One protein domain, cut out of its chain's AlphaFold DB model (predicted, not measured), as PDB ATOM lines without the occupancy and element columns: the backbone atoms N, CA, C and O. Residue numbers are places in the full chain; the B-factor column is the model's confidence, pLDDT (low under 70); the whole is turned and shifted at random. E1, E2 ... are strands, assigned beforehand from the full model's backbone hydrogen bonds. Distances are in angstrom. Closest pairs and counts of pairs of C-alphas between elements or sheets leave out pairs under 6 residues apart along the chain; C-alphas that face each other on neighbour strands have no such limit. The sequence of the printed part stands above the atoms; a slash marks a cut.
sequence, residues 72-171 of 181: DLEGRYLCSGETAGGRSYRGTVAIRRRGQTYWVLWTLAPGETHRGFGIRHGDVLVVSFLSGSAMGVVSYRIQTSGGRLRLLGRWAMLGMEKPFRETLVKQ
ATOM      1  N   ASP A  72     470.307 459.199 870.714       92.69
ATOM      2  CA  ASP A  72     470.456 457.887 870.095       92.69
ATOM      3  C   ASP A  72     471.336 456.947 870.944       92.69
ATOM      4  O   ASP A  72     472.536 457.173 871.159       92.69
ATOM      5  N   LEU A  73     470.723 455.851 871.396       96.12
ATOM      6  CA  LEU A  73     471.366 454.808 872.192       96.12
ATOM      7  C   LEU A  73     471.975 453.688 871.340       96.12
ATOM      8  O   LEU A  73     472.679 452.841 871.892       96.12
ATOM      9  N   GLU A  74     471.737 453.637 870.029       96.44
ATOM     10  CA  GLU A  74     472.310 452.588 869.186       96.44
ATOM     11  C   GLU A  74     473.835 452.686 869.116       96.44
ATOM     12  O   GLU A  74     474.418 453.770 869.095       96.44
ATOM     13  N   GLY A  75     474.508 451.537 869.078       96.88
ATOM     14  CA  GLY A  75     475.951 451.473 868.875       96.88
ATOM     15  C   GLY A  75     476.661 450.485 869.787       96.88
ATOM     16  O   GLY A  75     476.052 449.609 870.404       96.88
ATOM     17  N   ARG A  76     477.988 450.615 869.833       97.75
ATOM     18  CA  ARG A  76     478.867 449.800 870.673       97.75
ATOM     19  C   ARG A  76     479.361 450.598 871.867       97.75
ATOM     20  O   ARG A  76     479.653 451.787 871.757       97.75
ATOM     21  N   TYR A  77     479.484 449.922 872.996       97.94
ATOM     22  CA  TYR A  77     479.861 450.499 874.273       97.94
ATOM     23  C   TYR A  77     480.971 449.678 874.913       97.94
ATOM     24  O   TYR A  77     480.969 448.449 874.831       97.94
ATOM     25  N   LEU A  78     481.887 450.357 875.598       97.75
ATOM     26  CA  LEU A  78     482.747 449.719 876.589       97.75
ATOM     27  C   LEU A  78     481.946 449.536 877.874       97.75
ATOM     28  O   LEU A  78     481.324 450.490 878.334       97.75
ATOM     29  N   CYS A  79     481.981 448.335 878.439       97.94
ATOM     30  CA  CYS A  79     481.317 447.988 879.689       97.94
ATOM     31  C   CYS A  79     482.351 447.733 880.783       97.94
ATOM     32  O   CYS A  79     483.366 447.069 880.551       97.94
ATOM     33  N   SER A  80     482.078 448.244 881.978       97.25
ATOM     34  CA  SER A  80     482.812 447.932 883.200       97.25
ATOM     35  C   SER A  80     481.851 447.829 884.374       97.25
ATOM     36  O   SER A  80     481.013 448.714 884.546       97.25
ATOM     37  N   GLY A  81     482.008 446.809 885.209       95.00
ATOM     38  CA  GLY A  81     481.177 446.613 886.394       95.00
ATOM     39  C   GLY A  81     481.800 445.638 887.379       95.00
ATOM     40  O   GLY A  81     482.967 445.265 887.246       95.00
ATOM     41  N   GLU A  82     481.014 445.228 888.367       90.00
ATOM     42  CA  GLU A  82     481.412 444.284 889.415       90.00
ATOM     43  C   GLU A  82     480.414 443.134 889.495       90.00
ATOM     44  O   GLU A  82     479.209 443.363 889.410       90.00
ATOM     45  N   THR A  83     480.902 441.900 889.633       84.81
ATOM     46  CA  THR A  83     480.060 440.717 889.850       84.81
ATOM     47  C   THR A  83     479.545 440.661 891.285       84.81
ATOM     48  O   THR A  83     480.075 441.318 892.181       84.81
ATOM     49  N   ALA A  84     478.576 439.776 891.537       80.25
ATOM     50  CA  ALA A  84     478.073 439.535 892.887       80.25
ATOM     51  C   ALA A  84     479.146 439.064 893.888       80.25
ATOM     52  O   ALA A  84     479.026 439.309 895.082       80.25
ATOM     53  N   GLY A  85     480.218 438.434 893.395       79.75
ATOM     54  CA  GLY A  85     481.372 438.021 894.197       79.75
ATOM     55  C   GLY A  85     482.435 439.108 894.389       79.75
ATOM     56  O   GLY A  85     483.541 438.786 894.809       79.75
ATOM     57  N   GLY A  86     482.154 440.364 894.018       82.31
ATOM     58  CA  GLY A  86     483.078 441.495 894.172       82.31
ATOM     59  C   GLY A  86     484.203 441.556 893.133       82.31
ATOM     60  O   GLY A  86     485.114 442.369 893.255       82.31
ATOM     61  N   ARG A  87     484.170 440.711 892.093       87.88
ATOM     62  CA  ARG A  87     485.182 440.727 891.028       87.88
ATOM     63  C   ARG A  87     484.792 441.736 889.957       87.88
ATOM     64  O   ARG A  87     483.703 441.642 889.397       87.88
ATOM     65  N   SER A  88     485.694 442.645 889.600       91.69
ATOM     66  CA  SER A  88     485.466 443.531 888.458       91.69
ATOM     67  C   SER A  88     485.438 442.752 887.140       91.69
ATOM     68  O   SER A  88     486.178 441.783 886.952       91.69
ATOM     69  N   TYR A  89     484.625 443.210 886.196       93.12
ATOM     70  CA  TYR A  89     484.600 442.716 884.825       93.12
ATOM     71  C   TYR A  89     484.657 443.874 883.829       93.12
ATOM     72  O   TYR A  89     484.336 445.024 884.147       93.12
ATOM     73  N   ARG A  90     485.086 443.560 882.607       95.88
ATOM     74  CA  ARG A  90     485.110 444.476 881.465       95.88
ATOM     75  C   ARG A  90     484.639 443.742 880.226       95.88
ATOM     76  O   ARG A  90     484.910 442.560 880.092       95.88
ATOM     77  N   GLY A  91     483.982 444.449 879.319       96.38
ATOM     78  CA  GLY A  91     483.485 443.851 878.089       96.38
ATOM     79  C   GLY A  91     483.021 444.880 877.077       96.38
ATOM     80  O   GLY A  91     483.278 446.079 877.207       96.38
ATOM     81  N   THR A  92     482.300 444.398 876.073       97.69
ATOM     82  CA  THR A  92     481.614 445.249 875.100       97.69
ATOM     83  C   THR A  92     480.119 444.994 875.127       97.69
ATOM     84  O   THR A  92     479.673 443.881 875.406       97.69
ATOM     85  N   VAL A  93     479.347 446.039 874.846       98.50
ATOM     86  CA  VAL A  93     477.890 445.957 874.737       98.50
ATOM     87  C   VAL A  93     477.457 446.551 873.414       98.50
ATOM     88  O   VAL A  93     477.882 447.647 873.056       98.50
ATOM     89  N   ALA A  94     476.623 445.827 872.679       98.19
ATOM     90  CA  ALA A  94     475.976 446.327 871.477       98.19
ATOM     91  C   ALA A  94     474.500 446.599 871.773       98.19
ATOM     92  O   ALA A  94     473.791 445.700 872.225       98.19
ATOM     93  N   ILE A  95     474.049 447.818 871.490       98.50
ATOM     94  CA  ILE A  95     472.649 448.231 871.602       98.50
ATOM     95  C   ILE A  95     472.113 448.486 870.193       98.50
ATOM     96  O   ILE A  95     472.748 449.181 869.397       98.50
ATOM     97  N   ARG A  96     470.948 447.914 869.881       98.12
ATOM     98  CA  ARG A  96     470.214 448.126 868.625       98.12
ATOM     99  C   ARG A  96     468.755 448.431 868.915       98.12
ATOM    100  O   ARG A  96     468.125 447.723 869.696       98.12
ATOM    101  N   ARG A  97     468.193 449.430 868.254       97.06
ATOM    102  CA  ARG A  97     466.778 449.771 868.297       97.06
ATOM    103  C   ARG A  97     466.010 448.875 867.323       97.06
ATOM    104  O   ARG A  97     466.425 448.621 866.195       97.06
ATOM    105  N   ARG A  98     464.867 448.363 867.769       94.62
ATOM    106  CA  ARG A  98     463.914 447.575 866.976       94.62
ATOM    107  C   ARG A  98     462.516 448.111 867.263       94.62
ATOM    108  O   ARG A  98     461.923 447.798 868.296       94.62
ATOM    109  N   GLY A  99     462.010 448.973 866.383       93.56
ATOM    110  CA  GLY A  99     460.770 449.710 866.637       93.56
ATOM    111  C   GLY A  99     460.896 450.583 867.889       93.56
ATOM    112  O   GLY A  99     461.776 451.437 867.963       93.56
ATOM    113  N   GLN A 100     460.049 450.339 868.887       93.50
ATOM    114  CA  GLN A 100     460.030 451.079 870.160       93.50
ATOM    115  C   GLN A 100     460.889 450.433 871.264       93.50
ATOM    116  O   GLN A 100     460.819 450.815 872.427       93.50
ATOM    117  N   THR A 101     461.694 449.434 870.908       97.69
ATOM    118  CA  THR A 101     462.407 448.581 871.866       97.69
ATOM    119  C   THR A 101     463.899 448.553 871.573       97.69
ATOM    120  O   THR A 101     464.329 448.889 870.467       97.69
ATOM    121  N   TYR A 102     464.692 448.130 872.551       98.50
ATOM    122  CA  TYR A 102     466.142 448.029 872.449       98.50
ATOM    123  C   TYR A 102     466.593 446.600 872.708       98.50
ATOM    124  O   TYR A 102     466.283 446.002 873.733       98.50
ATOM    125  N   TRP A 103     467.352 446.065 871.766       98.50
ATOM    126  CA  TRP A 103     468.030 444.786 871.870       98.50
ATOM    127  C   TRP A 103     469.454 445.042 872.330       98.50
ATOM    128  O   TRP A 103     470.155 445.877 871.752       98.50
ATOM    129  N   VAL A 104     469.878 444.317 873.357       98.69
ATOM    130  CA  VAL A 104     471.173 444.514 874.001       98.69
ATOM    131  C   VAL A 104     471.923 443.191 874.050       98.69
ATOM    132  O   VAL A 104     471.368 442.156 874.416       98.69
ATOM    133  N   LEU A 105     473.187 443.217 873.642       98.19
ATOM    134  CA  LEU A 105     474.080 442.066 873.678       98.19
ATOM    135  C   LEU A 105     475.339 442.444 874.452       98.19
ATOM    136  O   LEU A 105     476.109 443.284 873.987       98.19
ATOM    137  N   TRP A 106     475.563 441.795 875.590       98.25
ATOM    138  CA  TRP A 106     476.809 441.902 876.347       98.25
ATOM    139  C   TRP A 106     477.765 440.797 875.917       98.25
ATOM    140  O   TRP A 106     477.358 439.653 875.725       98.25
ATOM    141  N   THR A 107     479.042 441.137 875.781       96.94
ATOM    142  CA  THR A 107     480.155 440.200 875.587       96.94
ATOM    143  C   THR A 107     481.230 440.544 876.616       96.94
ATOM    144  O   THR A 107     481.978 441.508 876.426       96.94
ATOM    145  N   LEU A 108     481.244 439.821 877.742       93.31
ATOM    146  CA  LEU A 108     482.060 440.152 878.926       93.31
ATOM    147  C   LEU A 108     483.372 439.359 879.000       93.31
ATOM    148  O   LEU A 108     484.357 439.828 879.555       93.31
ATOM    149  N   ALA A 109     483.405 438.173 878.405       87.81
ATOM    150  CA  ALA A 109     484.594 437.340 878.280       87.81
ATOM    151  C   ALA A 109     484.470 436.473 877.014       87.81
ATOM    152  O   ALA A 109     483.371 436.362 876.457       87.81
ATOM    153  N   PRO A 110     485.557 435.847 876.527       85.38
ATOM    154  CA  PRO A 110     485.466 434.888 875.431       85.38
ATOM    155  C   PRO A 110     484.439 433.790 875.744       85.38
ATOM    156  O   PRO A 110     484.572 433.071 876.729       85.38
ATOM    157  N   GLY A 111     483.393 433.692 874.921       85.38
ATOM    158  CA  GLY A 111     482.294 432.737 875.111       85.38
ATOM    159  C   GLY A 111     481.228 433.144 876.139       85.38
ATOM    160  O   GLY A 111     480.210 432.465 876.234       85.38
ATOM    161  N   GLU A 112     481.399 434.253 876.864       91.00
ATOM    162  CA  GLU A 112     480.404 434.763 877.811       91.00
ATOM    163  C   GLU A 112     479.573 435.879 877.166       91.00
ATOM    164  O   GLU A 112     480.011 437.032 877.057       91.00
ATOM    165  N   THR A 113     478.358 435.521 876.739       95.38
ATOM    166  CA  THR A 113     477.408 436.462 876.134       95.38
ATOM    167  C   THR A 113     476.067 436.454 876.842       95.38
ATOM    168  O   THR A 113     475.515 435.386 877.103       95.38
ATOM    169  N   HIS A 114     475.519 437.648 877.057       97.00
ATOM    170  CA  HIS A 114     474.203 437.855 877.661       97.00
ATOM    171  C   HIS A 114     473.322 438.598 876.666       97.00
ATOM    172  O   HIS A 114     473.795 439.505 875.979       97.00
ATOM    173  N   ARG A 115     472.055 438.205 876.549       97.62
ATOM    174  CA  ARG A 115     471.106 438.800 875.595       97.62
ATOM    175  C   ARG A 115     469.964 439.429 876.352       97.62
ATOM    176  O   ARG A 115     469.433 438.806 877.266       97.62
ATOM    177  N   GLY A 116     469.566 440.622 875.943       98.12
ATOM    178  CA  GLY A 116     468.489 441.341 876.588       98.12
ATOM    179  C   GLY A 116     467.637 442.155 875.641       98.12
ATOM    180  O   GLY A 116     468.001 442.445 874.498       98.12
ATOM    181  N   PHE A 117     466.478 442.507 876.167       97.88
ATOM    182  CA  PHE A 117     465.459 443.304 875.522       97.88
ATOM    183  C   PHE A 117     464.919 444.311 876.532       97.88
ATOM    184  O   PHE A 117     464.658 443.968 877.692       97.88
ATOM    185  N   GLY A 118     464.775 445.554 876.092       98.25
ATOM    186  CA  GLY A 118     464.420 446.656 876.959       98.25
ATOM    187  C   GLY A 118     463.584 447.730 876.296       98.25
ATOM    188  O   GLY A 118     463.470 447.815 875.071       98.25
ATOM    189  N   ILE A 119     463.029 448.574 877.150       98.19
ATOM    190  CA  ILE A 119     462.261 449.754 876.781       98.19
ATOM    191  C   ILE A 119     462.907 450.978 877.409       98.19
ATOM    192  O   ILE A 119     463.510 450.917 878.485       98.19
ATOM    193  N   ARG A 120     462.775 452.096 876.711       96.69
ATOM    194  CA  ARG A 120     463.235 453.385 877.191       96.69
ATOM    195  C   ARG A 120     462.038 454.220 877.614       96.69
ATOM    196  O   ARG A 120     461.060 454.294 876.878       96.69
ATOM    197  N   HIS A 121     462.162 454.889 878.750       94.12
ATOM    198  CA  HIS A 121     461.221 455.897 879.212       94.12
ATOM    199  C   HIS A 121     462.016 457.099 879.737       94.12
ATOM    200  O   HIS A 121     462.817 456.954 880.660       94.12
ATOM    201  N   GLY A 122     461.869 458.258 879.088       92.94
ATOM    202  CA  GLY A 122     462.650 459.461 879.399       92.94
ATOM    203  C   GLY A 122     464.167 459.243 879.298       92.94
ATOM    204  O   GLY A 122     464.706 458.866 878.246       92.94
ATOM    205  N   ASP A 123     464.866 459.478 880.404       95.31
ATOM    206  CA  ASP A 123     466.313 459.310 880.565       95.31
ATOM    207  C   ASP A 123     466.714 457.928 881.121       95.31
ATOM    208  O   ASP A 123     467.883 457.712 881.455       95.31
ATOM    209  N   VAL A 124     465.782 456.971 881.185       97.19
ATOM    210  CA  VAL A 124     466.039 455.617 881.688       97.19
ATOM    211  C   VAL A 124     465.808 454.564 880.606       97.19
ATOM    212  O   VAL A 124     464.774 454.533 879.939       97.19
ATOM    213  N   LEU A 125     466.769 453.653 880.458       98.44
ATOM    214  CA  LEU A 125     466.623 452.413 879.692       98.44
ATOM    215  C   LEU A 125     466.556 451.235 880.669       98.44
ATOM    216  O   LEU A 125     467.504 451.009 881.418       98.44
ATOM    217  N   VAL A 126     465.469 450.465 880.650       98.56
ATOM    218  CA  VAL A 126     465.326 449.242 881.456       98.56
ATOM    219  C   VAL A 126     465.379 448.034 880.538       98.56
ATOM    220  O   VAL A 126     464.666 447.988 879.539       98.56
ATOM    221  N   VAL A 127     466.220 447.056 880.866       98.75
ATOM    222  CA  VAL A 127     466.487 445.882 880.031       98.75
ATOM    223  C   VAL A 127     466.369 444.620 880.873       98.75
ATOM    224  O   VAL A 127     467.054 444.475 881.881       98.75
ATOM    225  N   SER A 128     465.521 443.693 880.441       98.56
ATOM    226  CA  SER A 128     465.551 442.309 880.920       98.56
ATOM    227  C   SER A 128     466.619 441.541 880.145       98.56
ATOM    228  O   SER A 128     466.786 441.776 878.947       98.56
ATOM    229  N   PHE A 129     467.357 440.646 880.792       98.31
ATOM    230  CA  PHE A 129     468.401 439.876 880.124       98.31
ATOM    231  C   PHE A 129     468.502 438.443 880.641       98.31
ATOM    232  O   PHE A 129     468.057 438.123 881.742       98.31
ATOM    233  N   LEU A 130     469.110 437.589 879.821       97.12
ATOM    234  CA  LEU A 130     469.426 436.204 880.139       97.12
ATOM    235  C   LEU A 130     470.941 436.009 880.226       97.12
ATOM    236  O   LEU A 130     471.675 436.432 879.329       97.12
ATOM    237  N   SER A 131     471.366 435.311 881.278       91.38
ATOM    238  CA  SER A 131     472.706 434.757 881.471       91.38
ATOM    239  C   SER A 131     472.579 433.240 881.606       91.38
ATOM    240  O   SER A 131     472.161 432.716 882.643       91.38
ATOM    241  N   GLY A 132     472.829 432.522 880.509       90.25
ATOM    242  CA  GLY A 132     472.434 431.116 880.395       90.25
ATOM    243  C   GLY A 132     470.916 430.959 880.549       90.25
ATOM    244  O   GLY A 132     470.154 431.535 879.776       90.25
ATOM    245  N   SER A 133     470.481 430.189 881.548       91.50
ATOM    246  CA  SER A 133     469.065 430.019 881.910       91.50
ATOM    247  C   SER A 133     468.570 430.999 882.982       91.50
ATOM    248  O   SER A 133     467.379 431.011 883.288       91.50
ATOM    249  N   ALA A 134     469.458 431.803 883.571       94.06
ATOM    250  CA  ALA A 134     469.103 432.740 884.628       94.06
ATOM    251  C   ALA A 134     468.663 434.087 884.041       94.06
ATOM    252  O   ALA A 134     469.269 434.592 883.095       94.06
ATOM    253  N   MET A 135     467.626 434.684 884.629       97.44
ATOM    254  CA  MET A 135     467.078 435.976 884.214       97.44
ATOM    255  C   MET A 135     467.551 437.093 885.142       97.44
ATOM    256  O   MET A 135     467.664 436.902 886.353       97.44
ATOM    257  N   GLY A 136     467.771 438.271 884.575       97.50
ATOM    258  CA  GLY A 136     468.059 439.490 885.311       97.50
ATOM    259  C   GLY A 136     467.411 440.717 884.688       97.50
ATOM    260  O   GLY A 136     466.798 440.663 883.620       97.50
ATOM    261  N   VAL A 137     467.557 441.835 885.384       98.31
ATOM    262  CA  VAL A 137     467.143 443.161 884.939       98.31
ATOM    263  C   VAL A 137     468.275 444.147 885.172       98.31
ATOM    264  O   VAL A 137     469.013 444.043 886.153       98.31
ATOM    265  N   VAL A 138     468.401 445.122 884.283       98.56
ATOM    266  CA  VAL A 138     469.256 446.288 884.466       98.56
ATOM    267  C   VAL A 138     468.492 447.561 884.139       98.56
ATOM    268  O   VAL A 138     467.798 447.638 883.129       98.56
ATOM    269  N   SER A 139     468.629 448.569 884.996       98.56
ATOM    270  CA  SER A 139     468.202 449.938 884.713       98.56
ATOM    271  C   SER A 139     469.426 450.803 884.451       98.56
ATOM    272  O   SER A 139     470.330 450.853 885.290       98.56
ATOM    273  N   TYR A 140     469.433 451.522 883.338       98.56
ATOM    274  CA  TYR A 140     470.461 452.484 882.987       98.56
ATOM    275  C   TYR A 140     469.919 453.903 883.057       98.56
ATOM    276  O   TYR A 140     468.953 454.217 882.366       98.56
ATOM    277  N   ARG A 141     470.592 454.778 883.808       97.94
ATOM    278  CA  ARG A 141     470.413 456.227 883.668       97.94
ATOM    279  C   ARG A 141     471.294 456.740 882.535       97.94
ATOM    280  O   ARG A 141     472.503 456.495 882.535       97.94
ATOM    281  N   ILE A 142     470.687 457.443 881.594       96.81
ATOM    282  CA  ILE A 142     471.339 458.009 880.417       96.81
ATOM    283  C   ILE A 142     471.992 459.331 880.820       96.81
ATOM    284  O   ILE A 142     471.361 460.191 881.427       96.81
ATOM    285  N   GLN A 143     473.273 459.492 880.505       94.50
ATOM    286  CA  GLN A 143     474.024 460.710 880.786       94.50
ATOM    287  C   GLN A 143     474.880 461.105 879.591       94.50
ATOM    288  O   GLN A 143     475.630 460.291 879.054       94.50
ATOM    289  N   THR A 144     474.839 462.384 879.242       90.00
ATOM    290  CA  THR A 144     475.731 462.971 878.242       90.00
ATOM    291  C   THR A 144     476.586 464.027 878.924       90.00
ATOM    292  O   THR A 144     476.061 464.931 879.564       90.00
ATOM    293  N   SER A 145     477.909 463.916 878.810       80.00
ATOM    294  CA  SER A 145     478.846 464.911 879.347       80.00
ATOM    295  C   SER A 145     480.024 465.065 878.397       80.00
ATOM    296  O   SER A 145     480.637 464.068 878.012       80.00
ATOM    297  N   GLY A 146     480.344 466.304 878.011       80.25
ATOM    298  CA  GLY A 146     481.451 466.601 877.092       80.25
ATOM    299  C   GLY A 146     481.337 465.875 875.746       80.25
ATOM    300  O   GLY A 146     482.323 465.326 875.265       80.25
ATOM    301  N   GLY A 147     480.121 465.766 875.195       83.06
ATOM    302  CA  GLY A 147     479.850 465.064 873.932       83.06
ATOM    303  C   GLY A 147     479.909 463.533 874.008       83.06
ATOM    304  O   GLY A 147     479.732 462.858 872.997       83.06
ATOM    305  N   ARG A 148     480.136 462.952 875.194       89.12
ATOM    306  CA  ARG A 148     480.246 461.501 875.381       89.12
ATOM    307  C   ARG A 148     479.008 460.938 876.066       89.12
ATOM    308  O   ARG A 148     478.659 461.367 877.165       89.12
ATOM    309  N   LEU A 149     478.401 459.929 875.445       94.94
ATOM    310  CA  LEU A 149     477.276 459.193 876.018       94.94
ATOM    311  C   LEU A 149     477.760 458.117 876.999       94.94
ATOM    312  O   LEU A 149     478.614 457.283 876.669       94.94
ATOM    313  N   ARG A 150     477.181 458.127 878.198       96.62
ATOM    314  CA  ARG A 150     477.365 457.133 879.255       96.62
ATOM    315  C   ARG A 150     476.012 456.602 879.722       96.62
ATOM    316  O   ARG A 150     475.034 457.342 879.779       96.62
ATOM    317  N   LEU A 151     475.976 455.330 880.096       98.06
ATOM    318  CA  LEU A 151     474.832 454.706 880.754       98.06
ATOM    319  C   LEU A 151     475.285 454.172 882.110       98.06
ATOM    320  O   LEU A 151     476.145 453.293 882.176       98.06
ATOM    321  N   LEU A 152     474.720 454.710 883.189       97.88
ATOM    322  CA  LEU A 152     475.007 454.263 884.550       97.88
ATOM    323  C   LEU A 152     474.018 453.168 884.938       97.88
ATOM    324  O   LEU A 152     472.835 453.444 885.139       97.88
ATOM    325  N   GLY A 153     474.503 451.932 885.007       97.94
ATOM    326  CA  GLY A 153     473.693 450.738 885.199       97.94
ATOM    327  C   GLY A 153     473.586 450.304 886.655       97.94
ATOM    328  O   GLY A 153     474.555 450.359 887.417       97.94
ATOM    329  N   ARG A 154     472.401 449.816 887.018       97.75
ATOM    330  CA  ARG A 154     472.160 448.993 888.206       97.75
ATOM    331  C   ARG A 154     471.496 447.705 887.762       97.75
ATOM    332  O   ARG A 154     470.402 447.768 887.207       97.75
ATOM    333  N   TRP A 155     472.141 446.571 887.994       97.56
ATOM    334  CA  TRP A 155     471.666 445.275 887.527       97.56
ATOM    335  C   TRP A 155     471.472 444.297 888.680       97.56
ATOM    336  O   TRP A 155     472.183 444.348 889.682       97.56
ATOM    337  N   ALA A 156     470.505 443.400 888.534       97.12
ATOM    338  CA  ALA A 156     470.280 442.296 889.449       97.12
ATOM    339  C   ALA A 156     469.795 441.063 888.681       97.12
ATOM    340  O   ALA A 156     469.131 441.175 887.654       97.12
ATOM    341  N   MET A 157     470.113 439.887 889.203       96.00
ATOM    342  CA  MET A 157     469.553 438.611 888.780       96.00
ATOM    343  C   MET A 157     468.333 438.329 889.646       96.00
ATOM    344  O   MET A 157     468.255 438.784 890.791       96.00
ATOM    345  N   LEU A 158     467.395 437.554 889.112       96.06
ATOM    346  CA  LEU A 158     466.251 437.068 889.867       96.06
ATOM    347  C   LEU A 158     466.720 436.379 891.161       96.06
ATOM    348  O   LEU A 158     467.620 435.543 891.134       96.06
ATOM    349  N   GLY A 159     466.105 436.745 892.287       94.31
ATOM    350  CA  GLY A 159     466.433 436.205 893.610       94.31
ATOM    351  C   GLY A 159     467.562 436.928 894.354       94.31
ATOM    352  O   GLY A 159     467.830 436.580 895.498       94.31
ATOM    353  N   MET A 160     468.212 437.939 893.761       93.69
ATOM    354  CA  MET A 160     469.170 438.775 894.492       93.69
ATOM    355  C   MET A 160     468.468 439.889 895.274       93.69
ATOM    356  O   MET A 160     467.581 440.560 894.756       93.69
ATOM    357  N   GLU A 161     468.924 440.140 896.501       92.81
ATOM    358  CA  GLU A 161     468.375 441.196 897.367       92.81
ATOM    359  C   GLU A 161     468.905 442.597 897.031       92.81
ATOM    360  O   GLU A 161     468.283 443.605 897.365       92.81
ATOM    361  N   LYS A 162     470.083 442.683 896.398       93.81
ATOM    362  CA  LYS A 162     470.773 443.949 896.126       93.81
ATOM    363  C   LYS A 162     471.271 444.003 894.681       93.81
ATOM    364  O   LYS A 162     471.815 443.012 894.194       93.81
ATOM    365  N   PRO A 163     471.130 445.156 894.000       95.50
ATOM    366  CA  PRO A 163     471.690 445.337 892.672       95.50
ATOM    367  C   PRO A 163     473.178 445.695 892.730       95.50
ATOM    368  O   PRO A 163     473.642 446.347 893.669       95.50
ATOM    369  N   PHE A 164     473.890 445.367 891.659       96.06
ATOM    370  CA  PHE A 164     475.282 445.734 891.414       96.06
ATOM    371  C   PHE A 164     475.368 446.851 890.382       96.06
ATOM    372  O   PHE A 164     474.400 447.147 889.679       96.06
ATOM    373  N   ARG A 165     476.526 447.510 890.308       95.75
ATOM    374  CA  ARG A 165     476.749 448.633 889.394       95.75
ATOM    375  C   ARG A 165     477.490 448.186 888.146       95.75
ATOM    376  O   ARG A 165     478.368 447.326 888.190       95.75
ATOM    377  N   GLU A 166     477.167 448.848 887.048       97.12
ATOM    378  CA  GLU A 166     477.982 448.840 885.843       97.12
ATOM    379  C   GLU A 166     477.944 450.212 885.167       97.12
ATOM    380  O   GLU A 166     477.152 451.092 885.506       97.12
ATOM    381  N   THR A 167     478.830 450.425 884.210       97.94
ATOM    382  CA  THR A 167     478.866 451.632 883.392       97.94
ATOM    383  C   THR A 167     479.146 451.247 881.957       97.94
ATOM    384  O   THR A 167     480.109 450.529 881.681       97.94
ATOM    385  N   LEU A 168     478.317 451.763 881.054       98.31
ATOM    386  CA  LEU A 168     478.549 451.688 879.621       98.31
ATOM    387  C   LEU A 168     479.009 453.043 879.110       98.31
ATOM    388  O   LEU A 168     478.469 454.083 879.488       98.31
ATOM    389  N   VAL A 169     479.981 453.032 878.211       97.12
ATOM    390  CA  VAL A 169     480.489 454.244 877.576       97.12
ATOM    391  C   VAL A 169     480.484 454.058 876.069       97.12
ATOM    392  O   VAL A 169     481.169 453.160 875.575       97.12
ATOM    393  N   LYS A 170     479.722 454.894 875.344       96.62
ATOM    394  CA  LYS A 170     479.587 454.780 873.883       96.62
ATOM    395  C   LYS A 170     480.972 454.920 873.262       96.62
ATOM    396  O   LYS A 170     481.725 455.843 873.588       96.62
ATOM    397  N   GLN A 171     481.328 453.962 872.418       94.62
ATOM    398  CA  GLN A 171     482.504 454.071 871.575       94.62
ATOM    399  C   GLN A 171     482.169 455.078 870.476       94.62
ATOM    400  O   GLN A 171     481.098 454.997 869.876       94.62
TER     401      GLN A 171
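Overview. This is residues 72 to 171 of the 181 residues of an uncharacterized protein of Planctomycetaceae bacterium (UniProt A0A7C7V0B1). This is a closed barrel of eight strands, E1 to E8, which slant round one axis in chain order, with E8 meeting E1 to close the ring. The wall is a meander, each strand the antiparallel neighbour of the one before, and hairpin turns lie at both ends of the barrel. The printed part has 100 residues, with eight named strands and no named helix; the class is all strand. The whole is compact, with a radius of gyration of the C-alphas of 12.7 A, and rounded, with spans of 34 by 27 by 27 A.

Arrangement. Begin at the seam, where E8, residues 164 to 170, and E1, residues 75 to 82, are antiparallel neighbours at 153 degrees; look there for N 167 and O 80, 2.8 A apart. On the other side of E1 lies E2, residues 88 to 98, antiparallel at 145 degrees, with N 77 and O 93 at 2.8 A. E2 bends by 52 degrees at residue 91. Next comes E3, residues 101 to 109, a hairpin with E2, where N 98 and O 101 are 2.8 A apart. E4, residues 112 to 121, follows, with N 104 and O 116 at 2.9 A. Beside it find E5, residues 124 to 131, where N 117 and O 128 are 2.9 A apart. E6, residues 134 to 145, is on the other side of E5, with N 127 and O 138 at 2.8 A. E7, residues 148 to 157, forms a hairpin with E6 at 157 degrees, with N 137 and O 156 at 2.8 A. E7 and E8 bring the ring back, with N 153 and O 166 at 2.8 A. Across the barrel, strands stay apart, for instance E1 and E5, E2 and E6, E3 and E7, and E4 and E8.

Along the chain. Find C-alpha 75 at (475.951, 451.473, 868.875); from there E1 runs 22.4 A to C-alpha 82. E6 is the longest strand by residues: it starts at C-alpha 134, (469.103, 432.740, 884.628), and runs 34.0 A to C-alpha 145. E2 measures 30.7 A, E4 and E7 28.6 A each, and E3 25.7 A. E5 and E8 measure 21.9 A and 20.2 A; E8 ends at C-alpha 170, (479.587, 454.780, 873.883).

Size, cuts and confidence. Look to Ser 133 and Gly 146 for the two C-alphas farthest apart, 38.9 A. The printed part has no cut. Six links are tight, and the link from E7 to E8, with 6 residues, is short but not tight. The mean pLDDT of the printed part is 94.8, and no printed residue is under 70.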